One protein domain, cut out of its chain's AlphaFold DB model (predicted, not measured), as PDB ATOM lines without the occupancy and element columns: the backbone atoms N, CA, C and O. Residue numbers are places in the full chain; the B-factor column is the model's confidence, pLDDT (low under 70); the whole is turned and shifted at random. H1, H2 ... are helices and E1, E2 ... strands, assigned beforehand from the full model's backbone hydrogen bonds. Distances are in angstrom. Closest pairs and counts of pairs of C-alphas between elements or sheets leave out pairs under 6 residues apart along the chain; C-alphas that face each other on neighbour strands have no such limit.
ATOM      1  N   ALA A  95     331.125 341.983 276.141       94.19
ATOM      2  CA  ALA A  95     330.021 341.930 277.098       94.19
ATOM      3  C   ALA A  95     330.496 341.493 278.495       94.19
ATOM      4  O   ALA A  95     330.166 342.150 279.485       94.19
ATOM      5  N   ASN A  96     331.324 340.446 278.554       94.12
ATOM      6  CA  ASN A  96     331.893 339.936 279.801       94.12
ATOM      7  C   ASN A  96     332.831 340.963 280.444       94.12
ATOM      8  O   ASN A  96     332.637 341.318 281.603       94.12
ATOM      9  N   ALA A  97     333.768 341.533 279.678       96.44
ATOM     10  CA  ALA A  97     334.644 342.594 280.174       96.44
ATOM     11  C   ALA A  97     333.862 343.810 280.684       96.44
ATOM     12  O   ALA A  97     334.216 344.392 281.706       96.44
ATOM     13  N   ARG A  98     332.768 344.195 280.014       96.25
ATOM     14  CA  ARG A  98     331.927 345.314 280.457       96.25
ATOM     15  C   ARG A  98     331.248 345.016 281.790       96.25
ATOM     16  O   ARG A  98     331.105 345.930 282.602       96.25
ATOM     17  N   GLN A  99     330.830 343.775 282.019       95.88
ATOM     18  CA  GLN A  99     330.297 343.354 283.312       95.88
ATOM     19  C   GLN A  99     331.388 343.385 284.390       95.88
ATOM     20  O   GLN A  99     331.195 344.006 285.431       95.88
ATOM     21  N   LEU A 100     332.565 342.834 284.091       96.19
ATOM     22  CA  LEU A 100     333.713 342.845 284.995       96.19
ATOM     23  C   LEU A 100     334.142 344.274 285.369       96.19
ATOM     24  O   LEU A 100     334.408 344.567 286.534       96.19
ATOM     25  N   PHE A 101     334.137 345.196 284.404       96.38
ATOM     26  CA  PHE A 101     334.403 346.614 284.641       96.38
ATOM     27  C   PHE A 101     333.363 347.224 285.585       96.38
ATOM     28  O   PHE A 101     333.709 347.985 286.486       96.38
ATOM     29  N   ARG A 102     332.076 346.897 285.404       95.38
ATOM     30  CA  ARG A 102     331.010 347.392 286.287       95.38
ATOM     31  C   ARG A 102     331.215 346.950 287.726       95.38
ATOM     32  O   ARG A 102     331.042 347.766 288.621       95.38
ATOM     33  N   GLU A 103     331.612 345.704 287.925       94.31
ATOM     34  CA  GLU A 103     331.823 345.121 289.249       94.31
ATOM     35  C   GLU A 103     333.051 345.690 289.965       94.31
ATOM     36  O   GLU A 103     333.032 345.808 291.189       94.31
ATOM     37  N   ASN A 104     334.095 346.080 289.225       92.19
ATOM     38  CA  ASN A 104     335.401 346.360 289.829       92.19
ATOM     39  C   ASN A 104     335.910 347.797 289.654       92.19
ATOM     40  O   ASN A 104     336.691 348.273 290.474       92.19
ATOM     41  N   CYS A 105     335.491 348.505 288.605       92.00
ATOM     42  CA  CYS A 105     336.072 349.799 288.235       92.00
ATOM     43  C   CYS A 105     335.130 350.981 288.514       92.00
ATOM     44  O   CYS A 105     335.580 352.128 288.574       92.00
ATOM     45  N   THR A 106     333.827 350.736 288.708       91.50
ATOM     46  CA  THR A 106     332.821 351.817 288.745       91.50
ATOM     47  C   THR A 106     332.754 352.634 290.024       91.50
ATOM     48  O   THR A 106     332.103 353.676 290.048       91.50
ATOM     49  N   SER A 107     333.510 352.244 291.049       88.19
ATOM     50  CA  SER A 107     333.765 353.104 292.208       88.19
ATOM     51  C   SER A 107     334.493 354.397 291.823       88.19
ATOM     52  O   SER A 107     334.375 355.392 292.532       88.19
ATOM     53  N   TYR A 108     335.236 354.386 290.708       88.50
ATOM     54  CA  TYR A 108     336.097 355.494 290.283       88.50
ATOM     55  C   TYR A 108     335.968 355.854 288.799       88.50
ATOM     56  O   TYR A 108     336.314 356.964 288.409       88.50
ATOM     57  N   HIS A 109     335.454 354.962 287.953       91.12
ATOM     58  CA  HIS A 109     335.333 355.207 286.519       91.12
ATOM     59  C   HIS A 109     333.908 354.997 286.017       91.12
ATOM     60  O   HIS A 109     333.213 354.068 286.414       91.12
ATOM     61  N   ASN A 110     333.469 355.819 285.071       88.56
ATOM     62  CA  ASN A 110     332.208 355.566 284.385       88.56
ATOM     63  C   ASN A 110     332.418 354.531 283.277       88.56
ATOM     64  O   ASN A 110     333.471 354.498 282.655       88.56
ATOM     65  N   VAL A 111     331.411 353.696 283.010       88.00
ATOM     66  CA  VAL A 111     331.365 352.897 281.767       88.00
ATOM     67  C   VAL A 111     331.024 353.795 280.576       88.00
ATOM     68  O   VAL A 111     331.520 353.597 279.474       88.00
ATOM     69  N   ASP A 112     330.153 354.772 280.817       88.31
ATOM     70  CA  ASP A 112     329.713 355.767 279.849       88.31
ATOM     71  C   ASP A 112     330.625 356.994 279.930       88.31
ATOM     72  O   ASP A 112     330.560 357.753 280.901       88.31
ATOM     73  N   GLN A 113     331.488 357.162 278.927       88.62
ATOM     74  CA  GLN A 113     332.460 358.256 278.899       88.62
ATOM     75  C   GLN A 113     331.857 359.604 278.475       88.62
ATOM     76  O   GLN A 113     332.578 360.598 278.474       88.62
ATOM     77  N   SER A 114     330.564 359.672 278.129       86.31
ATOM     78  CA  SER A 114     329.868 360.957 277.941       86.31
ATOM     79  C   SER A 114     329.589 361.660 279.273       86.31
ATOM     80  O   SER A 114     329.324 362.864 279.323       86.31
ATOM     81  N   LYS A 115     329.648 360.913 280.383       86.25
ATOM     82  CA  LYS A 115     329.354 361.438 281.711       86.25
ATOM     83  C   LYS A 115     330.530 362.219 282.260       86.25
ATOM     84  O   LYS A 115     331.671 361.759 282.254       86.25
ATOM     85  N   PHE A 116     330.199 363.368 282.841       82.94
ATOM     86  CA  PHE A 116     331.136 364.173 283.607       82.94
ATOM     87  C   PHE A 116     331.856 363.318 284.656       82.94
ATOM     88  O   PHE A 116     331.222 362.619 285.453       82.94
ATOM     89  N   VAL A 117     333.185 363.395 284.656       81.44
ATOM     90  CA  VAL A 117     334.025 362.834 285.712       81.44
ATOM     91  C   VAL A 117     334.172 363.905 286.792       81.44
ATOM     92  O   VAL A 117     334.726 364.969 286.507       81.44
ATOM     93  N   PRO A 118     333.670 363.670 288.020       75.81
ATOM     94  CA  PRO A 118     333.786 364.639 289.099       75.81
ATOM     95  C   PRO A 118     335.238 365.033 289.351       75.81
ATOM     96  O   PRO A 118     336.123 364.180 289.381       75.81
ATOM     97  N   SER A 119     335.475 366.312 289.644       74.94
ATOM     98  CA  SER A 119     336.792 366.836 290.032       74.94
ATOM     99  C   SER A 119     337.207 366.424 291.454       74.94
ATOM    100  O   SER A 119     337.902 367.168 292.145       74.94
ATOM    101  N   MET A 120     336.731 365.273 291.934       83.31
ATOM    102  CA  MET A 120     337.088 364.745 293.243       83.31
ATOM    103  C   MET A 120     338.530 364.239 293.223       83.31
ATOM    104  O   MET A 120     338.972 363.617 292.257       83.31
ATOM    105  N   LEU A 121     339.253 364.493 294.310       87.00
ATOM    106  CA  LEU A 121     340.578 363.928 294.518       87.00
ATOM    107  C   LEU A 121     340.436 362.570 295.198       87.00
ATOM    108  O   LEU A 121     339.803 362.464 296.250       87.00
ATOM    109  N   ILE A 122     341.047 361.542 294.616       89.06
ATOM    110  CA  ILE A 122     341.164 360.237 295.265       89.06
ATOM    111  C   ILE A 122     342.429 360.246 296.128       89.06
ATOM    112  O   ILE A 122     343.494 360.580 295.599       89.06
ATOM    113  N   PRO A 123     342.355 359.899 297.430       90.50
ATOM    114  CA  PRO A 123     343.529 359.859 298.295       90.50
ATOM    115  C   PRO A 123     344.646 358.994 297.711       90.50
ATOM    116  O   PRO A 123     344.395 357.896 297.212       90.50
ATOM    117  N   MET A 124     345.893 359.457 297.822       90.19
ATOM    118  CA  MET A 124     347.040 358.765 297.227       90.19
ATOM    119  C   MET A 124     347.163 357.313 297.711       90.19
ATOM    120  O   MET A 124     347.316 356.414 296.894       90.19
ATOM    121  N   LYS A 125     346.965 357.050 299.008       91.94
ATOM    122  CA  LYS A 125     346.995 355.690 299.578       91.94
ATOM    123  C   LYS A 125     345.934 354.743 299.000       91.94
ATOM    124  O   LYS A 125     346.125 353.532 299.022       91.94
ATOM    125  N   THR A 126     344.823 355.281 298.493       91.50
ATOM    126  CA  THR A 126     343.759 354.500 297.847       91.50
ATOM    127  C   THR A 126     344.174 354.053 296.449       91.50
ATOM    128  O   THR A 126     343.949 352.902 296.090       91.50
ATOM    129  N   ILE A 127     344.796 354.941 295.669       90.12
ATOM    130  CA  ILE A 127     345.252 354.625 294.307       90.12
ATOM    131  C   ILE A 127     346.630 353.972 294.283       90.12
ATOM    132  O   ILE A 127     346.936 353.263 293.341       90.12
ATOM    133  N   PHE A 128     347.468 354.181 295.291       92.81
ATOM    134  CA  PHE A 128     348.820 353.647 295.389       92.81
ATOM    135  C   PHE A 128     349.015 353.081 296.802       92.81
ATOM    136  O   PHE A 128     349.466 353.789 297.697       92.81
ATOM    137  N   PRO A 129     348.678 351.802 297.055       94.00
ATOM    138  CA  PRO A 129     348.810 351.214 298.391       94.00
ATOM    139  C   PRO A 129     350.243 351.220 298.943       94.00
ATOM    140  O   PRO A 129     350.431 351.287 300.161       94.00
ATOM    141  N   GLY A 130     351.254 351.209 298.069       93.19
ATOM    142  CA  GLY A 130     352.666 351.381 298.422       93.19
ATOM    143  C   GLY A 130     353.058 352.797 298.852       93.19
ATOM    144  O   GLY A 130     354.189 353.001 299.282       93.19
ATOM    145  N   ASP A 131     352.139 353.760 298.790       92.50
ATOM    146  CA  ASP A 131     352.358 355.137 299.213       92.50
ATOM    147  C   ASP A 131     352.708 355.230 300.709       92.50
ATOM    148  O   ASP A 131     351.836 355.110 301.573       92.50
ATOM    149  N   ASN A 132     353.982 355.448 301.029       92.00
ATOM    150  CA  ASN A 132     354.481 355.596 302.398       92.00
ATOM    151  C   ASN A 132     355.392 356.828 302.446       92.00
ATOM    152  O   ASN A 132     356.620 356.699 302.427       92.00
ATOM    153  N   PRO A 133     354.802 358.033 302.441       91.56
ATOM    154  CA  PRO A 133     355.564 359.244 302.240       91.56
ATOM    155  C   PRO A 133     356.348 359.578 303.512       91.56
ATOM    156  O   PRO A 133     355.812 359.548 304.622       91.56
ATOM    157  N   VAL A 134     357.615 359.941 303.349       92.62
ATOM    158  CA  VAL A 134     358.444 360.489 304.429       92.62
ATOM    159  C   VAL A 134     358.509 362.001 304.302       92.62
ATOM    160  O   VAL A 134     358.422 362.547 303.201       92.62
ATOM    161  N   VAL A 135     358.680 362.690 305.427       92.00
ATOM    162  CA  VAL A 135     358.894 364.138 305.413       92.00
ATOM    163  C   VAL A 135     360.306 364.431 304.920       92.00
ATOM    164  O   VAL A 135     361.279 364.021 305.545       92.00
ATOM    165  N   LEU A 136     360.403 365.169 303.818       88.44
ATOM    166  CA  LEU A 136     361.662 365.677 303.279       88.44
ATOM    167  C   LEU A 136     362.043 367.018 303.906       88.44
ATOM    168  O   LEU A 136     363.211 367.266 304.182       88.44
ATOM    169  N   ALA A 137     361.055 367.887 304.135       88.12
ATOM    170  CA  ALA A 137     361.267 369.187 304.759       88.12
ATOM    171  C   ALA A 137     360.010 369.667 305.488       88.12
ATOM    172  O   ALA A 137     358.884 369.494 305.016       88.12
ATOM    173  N   GLN A 138     360.212 370.316 306.630       90.12
ATOM    174  CA  GLN A 138     359.149 371.026 307.334       90.12
ATOM    175  C   GLN A 138     358.925 372.397 306.692       90.12
ATOM    176  O   GLN A 138     359.868 373.031 306.219       90.12
ATOM    177  N   ARG A 139     357.677 372.867 306.698       85.62
ATOM    178  CA  ARG A 139     357.322 374.230 306.291       85.62
ATOM    179  C   ARG A 139     356.590 374.929 307.428       85.62
ATOM    180  O   ARG A 139     356.013 374.280 308.298       85.62
ATOM    181  N   MET A 140     356.646 376.255 307.427       84.38
ATOM    182  CA  MET A 140     355.930 377.050 308.417       84.38
ATOM    183  C   MET A 140     354.416 376.941 308.173       84.38
ATOM    184  O   MET A 140     353.984 377.112 307.028       84.38
ATOM    185  N   PRO A 141     353.598 376.686 309.214       83.94
ATOM    186  CA  PRO A 141     352.143 376.711 309.094       83.94
ATOM    187  C   PRO A 141     351.643 378.008 308.428       83.94
ATOM    188  O   PRO A 141     352.216 379.070 308.682       83.94
ATOM    189  N   PRO A 142     350.591 377.954 307.586       81.94
ATOM    190  CA  PRO A 142     349.685 376.822 307.354       81.94
ATOM    191  C   PRO A 142     350.182 375.807 306.310       81.94
ATOM    192  O   PRO A 142     349.433 374.921 305.919       81.94
ATOM    193  N   LEU A 143     351.420 375.918 305.820       84.19
ATOM    194  CA  LEU A 143     351.921 375.017 304.787       84.19
ATOM    195  C   LEU A 143     352.205 373.619 305.358       84.19
ATOM    196  O   LEU A 143     353.020 373.463 306.264       84.19
ATOM    197  N   ASN A 144     351.588 372.592 304.771       85.38
ATOM    198  CA  ASN A 144     351.893 371.187 305.064       85.38
ATOM    199  C   ASN A 144     353.382 370.857 304.818       85.38
ATOM    200  O   ASN A 144     354.016 371.511 303.994       85.38
ATOM    201  N   PRO A 145     353.966 369.822 305.437       87.12
ATOM    202  CA  PRO A 145     355.335 369.403 305.127       87.12
ATOM    203  C   PRO A 145     355.519 369.020 303.648       87.12
ATOM    204  O   PRO A 145     354.563 368.657 302.962       87.12
ATOM    205  N   ILE A 146     356.756 369.093 303.156       85.56
ATOM    206  CA  ILE A 146     357.140 368.492 301.873       85.56
ATOM    207  C   ILE A 146     357.382 367.012 302.134       85.56
ATOM    208  O   ILE A 146     358.171 366.663 303.014       85.56
ATOM    209  N   VAL A 147     356.704 366.148 301.382       87.75
ATOM    210  CA  VAL A 147     356.761 364.698 301.572       87.75
ATOM    211  C   VAL A 147     356.989 363.976 300.248       87.75
ATOM    212  O   VAL A 147     356.657 364.516 299.196       87.75
ATOM    213  N   ASN A 148     357.557 362.772 300.306       88.50
ATOM    214  CA  ASN A 148     357.817 361.936 299.131       88.50
ATOM    215  C   ASN A 148     357.865 360.453 299.507       88.50
ATOM    216  O   ASN A 148     358.379 360.100 300.571       88.50
ATOM    217  N   THR A 149     357.419 359.579 298.610       90.69
ATOM    218  CA  THR A 149     357.636 358.130 298.714       90.69
ATOM    219  C   THR A 149     358.980 357.766 298.079       90.69
ATOM    220  O   THR A 149     359.119 357.765 296.862       90.69
ATOM    221  N   VAL A 150     360.001 357.488 298.895       85.12
ATOM    222  CA  VAL A 150     361.412 357.403 298.447       85.12
ATOM    223  C   VAL A 150     361.693 356.239 297.495       85.12
ATOM    224  O   VAL A 150     362.485 356.392 296.572       85.12
ATOM    225  N   GLU A 151     361.042 355.095 297.695       83.69
ATOM    226  CA  GLU A 151     361.278 353.876 296.904       83.69
ATOM    227  C   GLU A 151     360.401 353.787 295.647       83.69
ATOM    228  O   GLU A 151     360.414 352.777 294.947       83.69
ATOM    229  N   SER A 152     359.625 354.833 295.352       85.38
ATOM    230  CA  SER A 152     358.715 354.856 294.215       85.38
ATOM    231  C   SER A 152     359.152 355.880 293.181       85.38
ATOM    232  O   SER A 152     359.506 357.012 293.510       85.38
ATOM    233  N   ILE A 153     359.067 355.486 291.913       82.88
ATOM    234  CA  ILE A 153     359.135 356.422 290.787       82.88
ATOM    235  C   ILE A 153     357.783 357.076 290.505       82.88
ATOM    236  O   ILE A 153     357.740 358.033 289.736       82.88
ATOM    237  N   PHE A 154     356.707 356.575 291.129       85.00
ATOM    238  CA  PHE A 154     355.379 357.146 290.980       85.00
ATOM    239  C   PHE A 154     355.404 358.596 291.419       85.00
ATOM    240  O   PHE A 154     355.711 358.872 292.581       85.00
ATOM    241  N   ASP A 155     355.127 359.504 290.483       76.00
ATOM    242  CA  ASP A 155     355.308 360.929 290.723       76.00
ATOM    243  C   ASP A 155     354.278 361.463 291.724       76.00
ATOM    244  O   ASP A 155     353.225 361.990 291.387       76.00
ATOM    245  N   ASP A 156     354.567 361.345 293.007       70.00
ATOM    246  CA  ASP A 156     353.750 361.928 294.056       70.00
ATOM    247  C   ASP A 156     354.094 363.401 294.335       70.00
ATOM    248  O   ASP A 156     353.532 363.995 295.262       70.00
ATOM    249  N   LYS A 157     354.967 364.011 293.516       67.62
ATOM    250  CA  LYS A 157     355.482 365.381 293.655       67.62
ATOM    251  C   LYS A 157     354.663 366.361 292.813       67.62
ATOM    252  O   LYS A 157     355.183 367.146 292.025       67.62
ATOM    253  N   MET A 158     353.351 366.364 293.022       66.56
ATOM    254  CA  MET A 158     352.453 367.304 292.353       66.56
ATOM    255  C   MET A 158     352.560 368.701 292.982       66.56
ATOM    256  O   MET A 158     352.260 368.891 294.163       66.56
ATOM    257  N   VAL A 159     352.929 369.710 292.188       66.00
ATOM    258  CA  VAL A 159     352.880 371.116 292.620       66.00
ATOM    259  C   VAL A 159     351.497 371.682 292.320       66.00
ATOM    260  O   VAL A 159     351.191 372.071 291.195       66.00
ATOM    261  N   VAL A 160     350.658 371.760 293.349       71.00
ATOM    262  CA  VAL A 160     349.350 372.416 293.262       71.00
ATOM    263  C   VAL A 160     349.413 373.748 293.992       71.00
ATOM    264  O   VAL A 160     349.673 373.806 295.197       71.00
ATOM    265  N   VAL A 161     349.141 374.831 293.263       70.44
ATOM    266  CA  VAL A 161     349.120 376.182 293.831       70.44
ATOM    267  C   VAL A 161     348.119 376.235 294.989       70.44
ATOM    268  O   VAL A 161     346.936 375.912 294.843       70.44
ATOM    269  N   ASN A 162     348.626 376.634 296.157       70.31
ATOM    270  CA  ASN A 162     347.888 376.839 297.405       70.31
ATOM    271  C   ASN A 162     347.204 375.600 298.015       70.31
ATOM    272  O   ASN A 162     346.532 375.749 299.032       70.31
ATOM    273  N   ALA A 163     347.408 374.381 297.499       76.12
ATOM    274  CA  ALA A 163     346.803 373.176 298.092       76.12
ATOM    275  C   ALA A 163     347.170 373.002 299.574       76.12
ATOM    276  O   ALA A 163     346.334 372.652 300.401       76.12
ATOM    277  N   SER A 164     348.415 373.326 299.929       75.25
ATOM    278  CA  SER A 164     348.876 373.271 301.317       75.25
ATOM    279  C   SER A 164     348.214 374.312 302.219       75.25
ATOM    280  O   SER A 164     348.016 374.021 303.385       75.25
ATOM    281  N   ILE A 165     347.846 375.488 301.694       79.38
ATOM    282  CA  ILE A 165     347.125 376.517 302.464       79.38
ATOM    283  C   ILE A 165     345.678 376.082 302.710       79.38
ATOM    284  O   ILE A 165     345.143 376.312 303.790       79.38
ATOM    285  N   ARG A 166     345.052 375.431 301.721       79.06
ATOM    286  CA  ARG A 166     343.674 374.927 301.823       79.06
ATOM    287  C   ARG A 166     343.544 373.676 302.698       79.06
ATOM    288  O   ARG A 166     342.431 373.303 303.050       79.06
ATOM    289  N   GLY A 167     344.662 373.036 303.052       73.75
ATOM    290  CA  GLY A 167     344.652 371.754 303.754       73.75
ATOM    291  C   GLY A 167     344.119 370.609 302.889       73.75
ATOM    292  O   GLY A 167     343.598 369.635 303.429       73.75
ATOM    293  N   ASP A 168     344.228 370.728 301.561       79.75
ATOM    294  CA  ASP A 168     343.756 369.701 300.632       79.75
ATOM    295  C   ASP A 168     344.513 368.383 300.845       79.75
ATOM    296  O   ASP A 168     345.696 368.355 301.210       79.75
ATOM    297  N   ILE A 169     343.831 367.269 300.574       85.44
ATOM    298  CA  ILE A 169     344.454 365.948 300.621       85.44
ATOM    299  C   ILE A 169     345.494 365.794 299.508       85.44
ATOM    300  O   ILE A 169     345.373 366.354 298.418       85.44
ATOM    301  N   ARG A 170     346.483 364.933 299.748       83.88
ATOM    302  CA  ARG A 170     347.335 364.411 298.682       83.88
ATOM    303  C   ARG A 170     346.562 363.346 297.910       83.88
ATOM    304  O   ARG A 170     346.240 362.288 298.456       83.88
ATOM    305  N   GLY A 171     346.254 363.637 296.655       86.88
ATOM    306  CA  GLY A 171     345.430 362.781 295.818       86.88
ATOM    307  C   GLY A 171     345.465 363.191 294.355       86.88
ATOM    308  O   GLY A 171     346.018 364.233 294.007       86.88
ATOM    309  N   ILE A 172     344.875 362.354 293.508       86.31
ATOM    310  CA  ILE A 172     344.843 362.542 292.055       86.31
ATOM    311  C   ILE A 172     343.385 362.613 291.600       86.31
ATOM    312  O   ILE A 172     342.526 361.895 292.116       86.31
ATOM    313  N   ALA A 173     343.106 363.514 290.658       86.25
ATOM    314  CA  ALA A 173     341.806 363.594 290.004       86.25
ATOM    315  C   ALA A 173     341.635 362.441 289.007       86.25
ATOM    316  O   ALA A 173     342.596 361.988 288.382       86.25
ATOM    317  N   LEU A 174     340.403 361.976 288.842       87.00
ATOM    318  CA  LEU A 174     340.107 360.847 287.969       87.00
ATOM    319  C   LEU A 174     340.268 361.221 286.486       87.00
ATOM    320  O   LEU A 174     339.746 362.255 286.061       87.00
ATOM    321  N   PRO A 175     340.955 360.394 285.677       86.62
ATOM    322  CA  PRO A 175     341.025 360.611 284.243       86.62
ATOM    323  C   PRO A 175     339.737 360.145 283.552       86.62
ATOM    324  O   PRO A 175     339.098 359.174 283.968       86.62
ATOM    325  N   LEU A 176     339.412 360.784 282.426       88.06
ATOM    326  CA  LEU A 176     338.538 360.181 281.419       88.06
ATOM    327  C   LEU A 176     339.240 358.962 280.811       88.06
ATOM    328  O   LEU A 176     340.441 359.011 280.532       88.06
ATOM    329  N   LEU A 177     338.489 357.890 280.558       92.62
ATOM    330  CA  LEU A 177     339.001 356.680 279.908       92.62
ATOM    331  C   LEU A 177     338.720 356.706 278.401       92.62
ATOM    332  O   LEU A 177     338.323 355.708 277.812       92.62
ATOM    333  N   LEU A 178     338.889 357.876 277.787       91.75
ATOM    334  CA  LEU A 178     338.752 358.065 276.349       91.75
ATOM    335  C   LEU A 178     340.098 357.885 275.658       91.75
ATOM    336  O   LEU A 178     341.129 358.319 276.171       91.75
ATOM    337  N   ASP A 179     340.052 357.298 274.464       91.12
ATOM    338  CA  ASP A 179     341.195 357.204 273.553       91.12
ATOM    339  C   ASP A 179     342.438 356.518 274.134       91.12
ATOM    340  O   ASP A 179     343.582 356.908 273.882       91.12
ATOM    341  N   LEU A 180     342.218 355.494 274.959       93.00
ATOM    342  CA  LEU A 180     343.316 354.780 275.604       93.00
ATOM    343  C   LEU A 180     344.169 353.989 274.601       93.00
ATOM    344  O   LEU A 180     345.360 353.829 274.839       93.00
ATOM    345  N   GLU A 181     343.602 353.571 273.464       91.62
ATOM    346  CA  GLU A 181     344.321 352.873 272.383       91.62
ATOM    347  C   GLU A 181     345.483 353.709 271.820       91.62
ATOM    348  O   GLU A 181     346.552 353.179 271.526       91.62
ATOM    349  N   ARG A 182     345.305 355.032 271.691       91.56
ATOM    350  CA  ARG A 182     346.334 355.931 271.141       91.56
ATOM    351  C   ARG A 182     347.325 356.434 272.193       91.56
ATOM    352  O   ARG A 182     348.214 357.219 271.861       91.56
ATOM    353  N   LYS A 183     347.195 356.005 273.452       90.81
ATOM    354  CA  LYS A 183     348.071 356.432 274.547       90.81
ATOM    355  C   LYS A 183     349.283 355.496 274.661       90.81
ATOM    356  O   LYS A 183     349.104 354.311 274.926       90.81
ATOM    357  N   PRO A 184     350.521 356.002 274.501       91.00
ATOM    358  CA  PRO A 184     351.720 355.160 274.520       91.00
ATOM    359  C   PRO A 184     352.222 354.837 275.934       91.00
ATOM    360  O   PRO A 184     353.147 354.050 276.085       91.00
ATOM    361  N   VAL A 185     351.669 355.501 276.951       94.19
ATOM    362  CA  VAL A 185     352.008 355.360 278.369       94.19
ATOM    363  C   VAL A 185     350.777 355.696 279.213       94.19
ATOM    364  O   VAL A 185     349.900 356.462 278.797       94.19
ATOM    365  N   PHE A 186     350.716 355.116 280.405       93.19
ATOM    366  CA  PHE A 186     349.606 355.184 281.343       93.19
ATOM    367  C   PHE A 186     350.089 355.650 282.712       93.19
ATOM    368  O   PHE A 186     351.280 355.596 283.024       93.19
ATOM    369  N   LEU A 187     349.109 356.057 283.526       91.25
ATOM    370  CA  LEU A 187     349.287 356.820 284.761       91.25
ATOM    371  C   LEU A 187     349.837 358.231 284.499       91.25
ATOM    372  O   LEU A 187     350.194 358.575 283.376       91.25
ATOM    373  N   HIS A 188     349.808 359.100 285.509       87.06
ATOM    374  CA  HIS A 188     350.176 360.509 285.324       87.06
ATOM    375  C   HIS A 188     351.691 360.727 285.210       87.06
ATOM    376  O   HIS A 188     352.117 361.760 284.704       87.06
ATOM    377  N   ASP A 189     352.487 359.758 285.659       87.50
ATOM    378  CA  ASP A 189     353.951 359.777 285.647       87.50
ATOM    379  C   ASP A 189     354.555 358.998 284.466       87.50
ATOM    380  O   ASP A 189     355.774 358.893 284.353       87.50
ATOM    381  N   ASN A 190     353.709 358.444 283.589       90.94
ATOM    382  CA  ASN A 190     354.096 357.618 282.445       90.94
ATOM    383  C   ASN A 190     354.844 356.317 282.806       90.94
ATOM    384  O   ASN A 190     355.526 355.749 281.951       90.94
ATOM    385  N   SER A 191     354.732 355.818 284.042       90.88
ATOM    386  CA  SER A 191     355.472 354.626 284.498       90.88
ATOM    387  C   SER A 191     355.004 353.306 283.883       90.88
ATOM    388  O   SER A 191     355.698 352.293 283.998       90.88
ATOM    389  N   VAL A 192     353.836 353.282 283.237       94.56
ATOM    390  CA  VAL A 192     353.243 352.062 282.684       94.56
ATOM    391  C   VAL A 192     353.155 352.161 281.160       94.56
ATOM    392  O   VAL A 192     352.411 352.998 280.661       94.56
ATOM    393  N   PRO A 193     353.858 351.317 280.386       94.94
ATOM    394  CA  PRO A 193     353.973 351.503 278.938       94.94
ATOM    395  C   PRO A 193     352.793 350.949 278.124       94.94
ATOM    396  O   PRO A 193     352.643 351.303 276.963       94.94
ATOM    397  N   THR A 194     351.956 350.070 278.685       96.12
ATOM    398  CA  THR A 194     350.799 349.496 277.969       96.12
ATOM    399  C   THR A 194     349.626 349.212 278.914       96.12
ATOM    400  O   THR A 194     349.820 349.088 280.125       96.12
ATOM    401  N   LEU A 195     348.414 349.047 278.366       96.31
ATOM    402  CA  LEU A 195     347.261 348.547 279.131       96.31
ATOM    403  C   LEU A 195     347.490 347.124 279.661       96.31
ATOM    404  O   LEU A 195     347.044 346.813 280.762       96.31
ATOM    405  N   ASP A 196     348.208 346.281 278.913       96.75
ATOM    406  CA  ASP A 196     348.559 344.934 279.372       96.75
ATOM    407  C   ASP A 196     349.433 344.991 280.625       96.75
ATOM    408  O   ASP A 196     349.099 344.368 281.631       96.75
ATOM    409  N   ASN A 197     350.469 345.836 280.618       96.88
ATOM    410  CA  ASN A 197     351.294 346.064 281.797       96.88
ATOM    411  C   ASN A 197     350.480 346.662 282.946       96.88
ATOM    412  O   ASN A 197     350.673 346.246 284.082       96.88
ATOM    413  N   LEU A 198     349.566 347.606 282.685       96.19
ATOM    414  CA  LEU A 198     348.732 348.216 283.729       96.19
ATOM    415  C   LEU A 198     347.954 347.164 284.526       96.19
ATOM    416  O   LEU A 198     347.905 347.252 285.753       96.19
ATOM    417  N   LEU A 199     347.396 346.184 283.814       97.00
ATOM    418  CA  LEU A 199     346.558 345.109 284.342       97.00
ATOM    419  C   LEU A 199     347.356 343.856 284.741       97.00
ATOM    420  O   LEU A 199     346.750 342.834 285.077       97.00
ATOM    421  N   ASP A 200     348.692 343.923 284.719       97.06
ATOM    422  CA  ASP A 200     349.561 342.797 285.038       97.06
ATOM    423  C   ASP A 200     349.939 342.701 286.517       97.06
ATOM    424  O   ASP A 200     350.562 343.602 287.082       97.06
ATOM    425  N   GLU A 201     349.633 341.554 287.128       96.81
ATOM    426  CA  GLU A 201     349.900 341.282 288.543       96.81
ATOM    427  C   GLU A 201     351.388 341.270 288.895       96.81
ATOM    428  O   GLU A 201     351.742 341.481 290.058       96.81
ATOM    429  N   SER A 202     352.270 341.109 287.902       96.31
ATOM    430  CA  SER A 202     353.723 341.200 288.083       96.31
ATOM    431  C   SER A 202     354.181 342.557 288.642       96.31
ATOM    432  O   SER A 202     355.236 342.632 289.273       96.31
ATOM    433  N   ARG A 203     353.367 343.616 288.495       95.00
ATOM    434  CA  ARG A 203     353.602 344.933 289.117       95.00
ATOM    435  C   ARG A 203     353.500 344.893 290.644       95.00
ATOM    436  O   ARG A 203     354.109 345.719 291.319       95.00
ATOM    437  N   GLY A 204     352.777 343.922 291.197       95.38
ATOM    438  CA  GLY A 204     352.671 343.676 292.630       95.38
ATOM    439  C   GLY A 204     351.585 344.499 293.340       95.38
ATOM    440  O   GLY A 204     351.145 345.544 292.859       95.38
ATOM    441  N   PRO A 205     351.131 344.059 294.524       95.69
ATOM    442  CA  PRO A 205     349.959 344.625 295.208       95.69
ATOM    443  C   PRO A 205     350.172 346.042 295.760       95.69
ATOM    444  O   PRO A 205     349.215 346.713 296.136       95.69
ATOM    445  N   LEU A 206     351.425 346.495 295.834       94.19
ATOM    446  CA  LEU A 206     351.774 347.830 296.310       94.19
ATOM    447  C   LEU A 206     351.929 348.843 295.175       94.19
ATOM    448  O   LEU A 206     352.099 350.021 295.473       94.19
ATOM    449  N   ALA A 207     351.876 348.428 293.907       94.19
ATOM    450  CA  ALA A 207     352.041 349.350 292.792       94.19
ATOM    451  C   ALA A 207     350.877 350.351 292.689       94.19
ATOM    452  O   ALA A 207     349.783 350.102 293.205       94.19
ATOM    453  N   PRO A 208     351.079 351.479 291.990       92.88
ATOM    454  CA  PRO A 208     349.989 352.375 291.639       92.88
ATOM    455  C   PRO A 208     348.921 351.667 290.798       92.88
ATOM    456  O   PRO A 208     349.225 350.981 289.821       92.88
ATOM    457  N   HIS A 209     347.667 351.879 291.162       93.50
ATOM    458  CA  HIS A 209     346.468 351.306 290.570       93.50
ATOM    459  C   HIS A 209     346.542 349.767 290.451       93.50
ATOM    460  O   HIS A 209     346.550 349.245 289.332       93.50
ATOM    461  N   PRO A 210     346.630 349.022 291.575       94.31
ATOM    462  CA  PRO A 210     346.883 347.582 291.567       94.31
ATOM    463  C   PRO A 210     345.593 346.786 291.319       94.31
ATOM    464  O   PRO A 210     345.120 346.037 292.171       94.31
ATOM    465  N   PHE A 211     345.000 346.993 290.146       94.56
ATOM    466  CA  PHE A 211     343.895 346.195 289.633       94.56
ATOM    467  C   PHE A 211     344.425 345.299 288.523       94.56
ATOM    468  O   PHE A 211     344.862 345.790 287.482       94.56
ATOM    469  N   TYR A 212     344.383 343.993 288.761       96.62
ATOM    470  CA  TYR A 212     345.003 343.012 287.887       96.62
ATOM    471  C   TYR A 212     343.991 341.984 287.421       96.62
ATOM    472  O   TYR A 212     343.121 341.554 288.174       96.62
ATOM    473  N   LEU A 213     344.140 341.588 286.165       96.75
ATOM    474  CA  LEU A 213     343.389 340.510 285.532       96.75
ATOM    475  C   LEU A 213     344.384 339.532 284.921       96.75
ATOM    476  O   LEU A 213     345.560 339.858 284.777       96.75
ATOM    477  N   SER A 214     343.949 338.341 284.530       95.88
ATOM    478  CA  SER A 214     344.821 337.356 283.886       95.88
ATOM    479  C   SER A 214     344.134 336.701 282.691       95.88
ATOM    480  O   SER A 214     342.916 336.787 282.527       95.88
ATOM    481  N   GLY A 215     344.934 336.083 281.820       95.19
ATOM    482  CA  GLY A 215     344.442 335.328 280.669       95.19
ATOM    483  C   GLY A 215     343.460 336.117 279.798       95.19
ATOM    484  O   GLY A 215     343.723 337.257 279.413       95.19
ATOM    485  N   GLN A 216     342.324 335.488 279.491       94.75
ATOM    486  CA  GLN A 216     341.315 336.064 278.605       94.75
ATOM    487  C   GLN A 216     340.628 337.295 279.211       94.75
ATOM    488  O   GLN A 216     340.387 338.254 278.486       94.75
ATOM    489  N   ASP A 217     340.394 337.322 280.527       95.81
ATOM    490  CA  ASP A 217     339.752 338.469 281.185       95.81
ATOM    491  C   ASP A 217     340.589 339.745 281.021       95.81
ATOM    492  O   ASP A 217     340.042 340.826 280.793       95.81
ATOM    493  N   ARG A 218     341.925 339.624 281.068       97.06
ATOM    494  CA  ARG A 218     342.832 340.747 280.789       97.06
ATOM    495  C   ARG A 218     342.707 341.213 279.339       97.06
ATOM    496  O   ARG A 218     342.526 342.404 279.103       97.06
ATOM    497  N   ALA A 219     342.774 340.290 278.379       96.06
ATOM    498  CA  ALA A 219     342.683 340.614 276.954       96.06
ATOM    499  C   ALA A 219     341.340 341.278 276.587       96.06
ATOM    500  O   ALA A 219     341.302 342.269 275.847       96.06
ATOM    501  N   ASP A 220     340.241 340.779 277.151       96.69
ATOM    502  CA  ASP A 220     338.905 341.328 276.927       96.69
ATOM    503  C   ASP A 220     338.751 342.707 277.589       96.69
ATOM    504  O   ASP A 220     338.146 343.607 277.002       96.69
ATOM    505  N   MET A 221     339.334 342.912 278.779       97.44
ATOM    506  CA  MET A 221     339.354 344.220 279.445       97.44
ATOM    507  C   MET A 221     340.126 345.261 278.634       97.44
ATOM    508  O   MET A 221     339.634 346.372 278.463       97.44
ATOM    509  N   ILE A 222     341.294 344.912 278.084       96.81
ATOM    510  CA  ILE A 222     342.055 345.805 277.194       96.81
ATOM    511  C   ILE A 222     341.189 346.207 275.996       96.81
ATOM    512  O   ILE A 222     341.023 347.393 275.723       96.81
ATOM    513  N   THR A 223     340.556 345.228 275.347       96.56
ATOM    514  CA  THR A 223     339.673 345.466 274.194       96.56
ATOM    515  C   THR A 223     338.496 346.383 274.554       96.56
ATOM    516  O   THR A 223     338.131 347.266 273.776       96.56
ATOM    517  N   LEU A 224     337.901 346.215 275.742       96.62
ATOM    518  CA  LEU A 224     336.865 347.118 276.244       96.62
ATOM    519  C   LEU A 224     337.406 348.540 276.445       96.62
ATOM    520  O   LEU A 224     336.772 349.486 275.980       96.62
ATOM    521  N   LEU A 225     338.537 348.695 277.135       96.19
ATOM    522  CA  LEU A 225     339.137 349.996 277.445       96.19
ATOM    523  C   LEU A 225     339.510 350.767 276.171       96.19
ATOM    524  O   LEU A 225     339.254 351.965 276.081       96.19
ATOM    525  N   GLU A 226     340.043 350.081 275.160       95.69
ATOM    526  CA  GLU A 226     340.326 350.657 273.838       95.69
ATOM    527  C   GLU A 226     339.052 351.099 273.105       95.69
ATOM    528  O   GLU A 226     339.084 352.046 272.322       95.69
ATOM    529  N   SER A 227     337.913 350.444 273.365       94.81
ATOM    530  CA  SER A 227     336.632 350.752 272.714       94.81
ATOM    531  C   SER A 227     335.882 351.954 273.291       94.81
ATOM    532  O   SER A 227     334.887 352.408 272.715       94.81
ATOM    533  N   PHE A 228     336.318 352.469 274.443       94.06
ATOM    534  CA  PHE A 228     335.623 353.557 275.110       94.06
ATOM    535  C   PHE A 228     335.593 354.836 274.265       94.06
ATOM    536  O   PHE A 228     336.589 355.306 273.721       94.06
TER     537      PHE A 228
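Overview. This is residues 95 to 228 of the 231 residues of an uncharacterized protein of Deltaproteobacteria bacterium (UniProt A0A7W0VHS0). Little regular structure: an elongated, loop-rich body with hairpin E2-E3 toward one end, strand pair E1-E4 between, and H1 and H4 packed on H5 at the other. The 134 printed residues hold H1 E1 H2 E2 E3 H3 E4 H4 H5, 48 residues, class mixed; both sheets are antiparallel. It is only just compact, close to loose: radius of gyration of the C-alphas 16.5 A, spans 53 by 32 by 25 A.

Along the chain. E2 is residues 134 to 137, E3 146 to 148, E1 121 to 123, E4 171 to 173, H2 124 to 127, H3 163 to 166, H4 195 to 198. H1, residues 95 to 104, 14.5 A long, begins at C-alpha (330.021, 341.930, 277.098); H5, residues 215 to 227, 19.0 A long, ends at C-alpha (336.632, 350.752, 272.714).

Arrangement. Within hydrogen-bond range are N 136 and O 146 in hairpin E2-E3, 2.8 A, and N 122 and O 172 between E1 and E4, 2.9 A. H1 touches H5, about perpendicular at 88 degrees; closest C-alphas Ala 97 and Met 221, 5.0 A. H5 touches H4 with residues 218 to 222 alone; closest C-alphas Ile 222 and Leu 195, 6.2 A. H2 and H3 touch no helix. In H1 and H5 every O i to N i+4 pair is within range; H2, H3 and H4 are too short for one.

Size, cuts and confidence. The farthest C-alphas, Ala 95 and Met 140, are 53.7 A apart. The printed part has no cut. Links H1-E1, E3-H3, E4-H4 and H4-H5 are long. Residues 157 to 159 have pLDDT under 70.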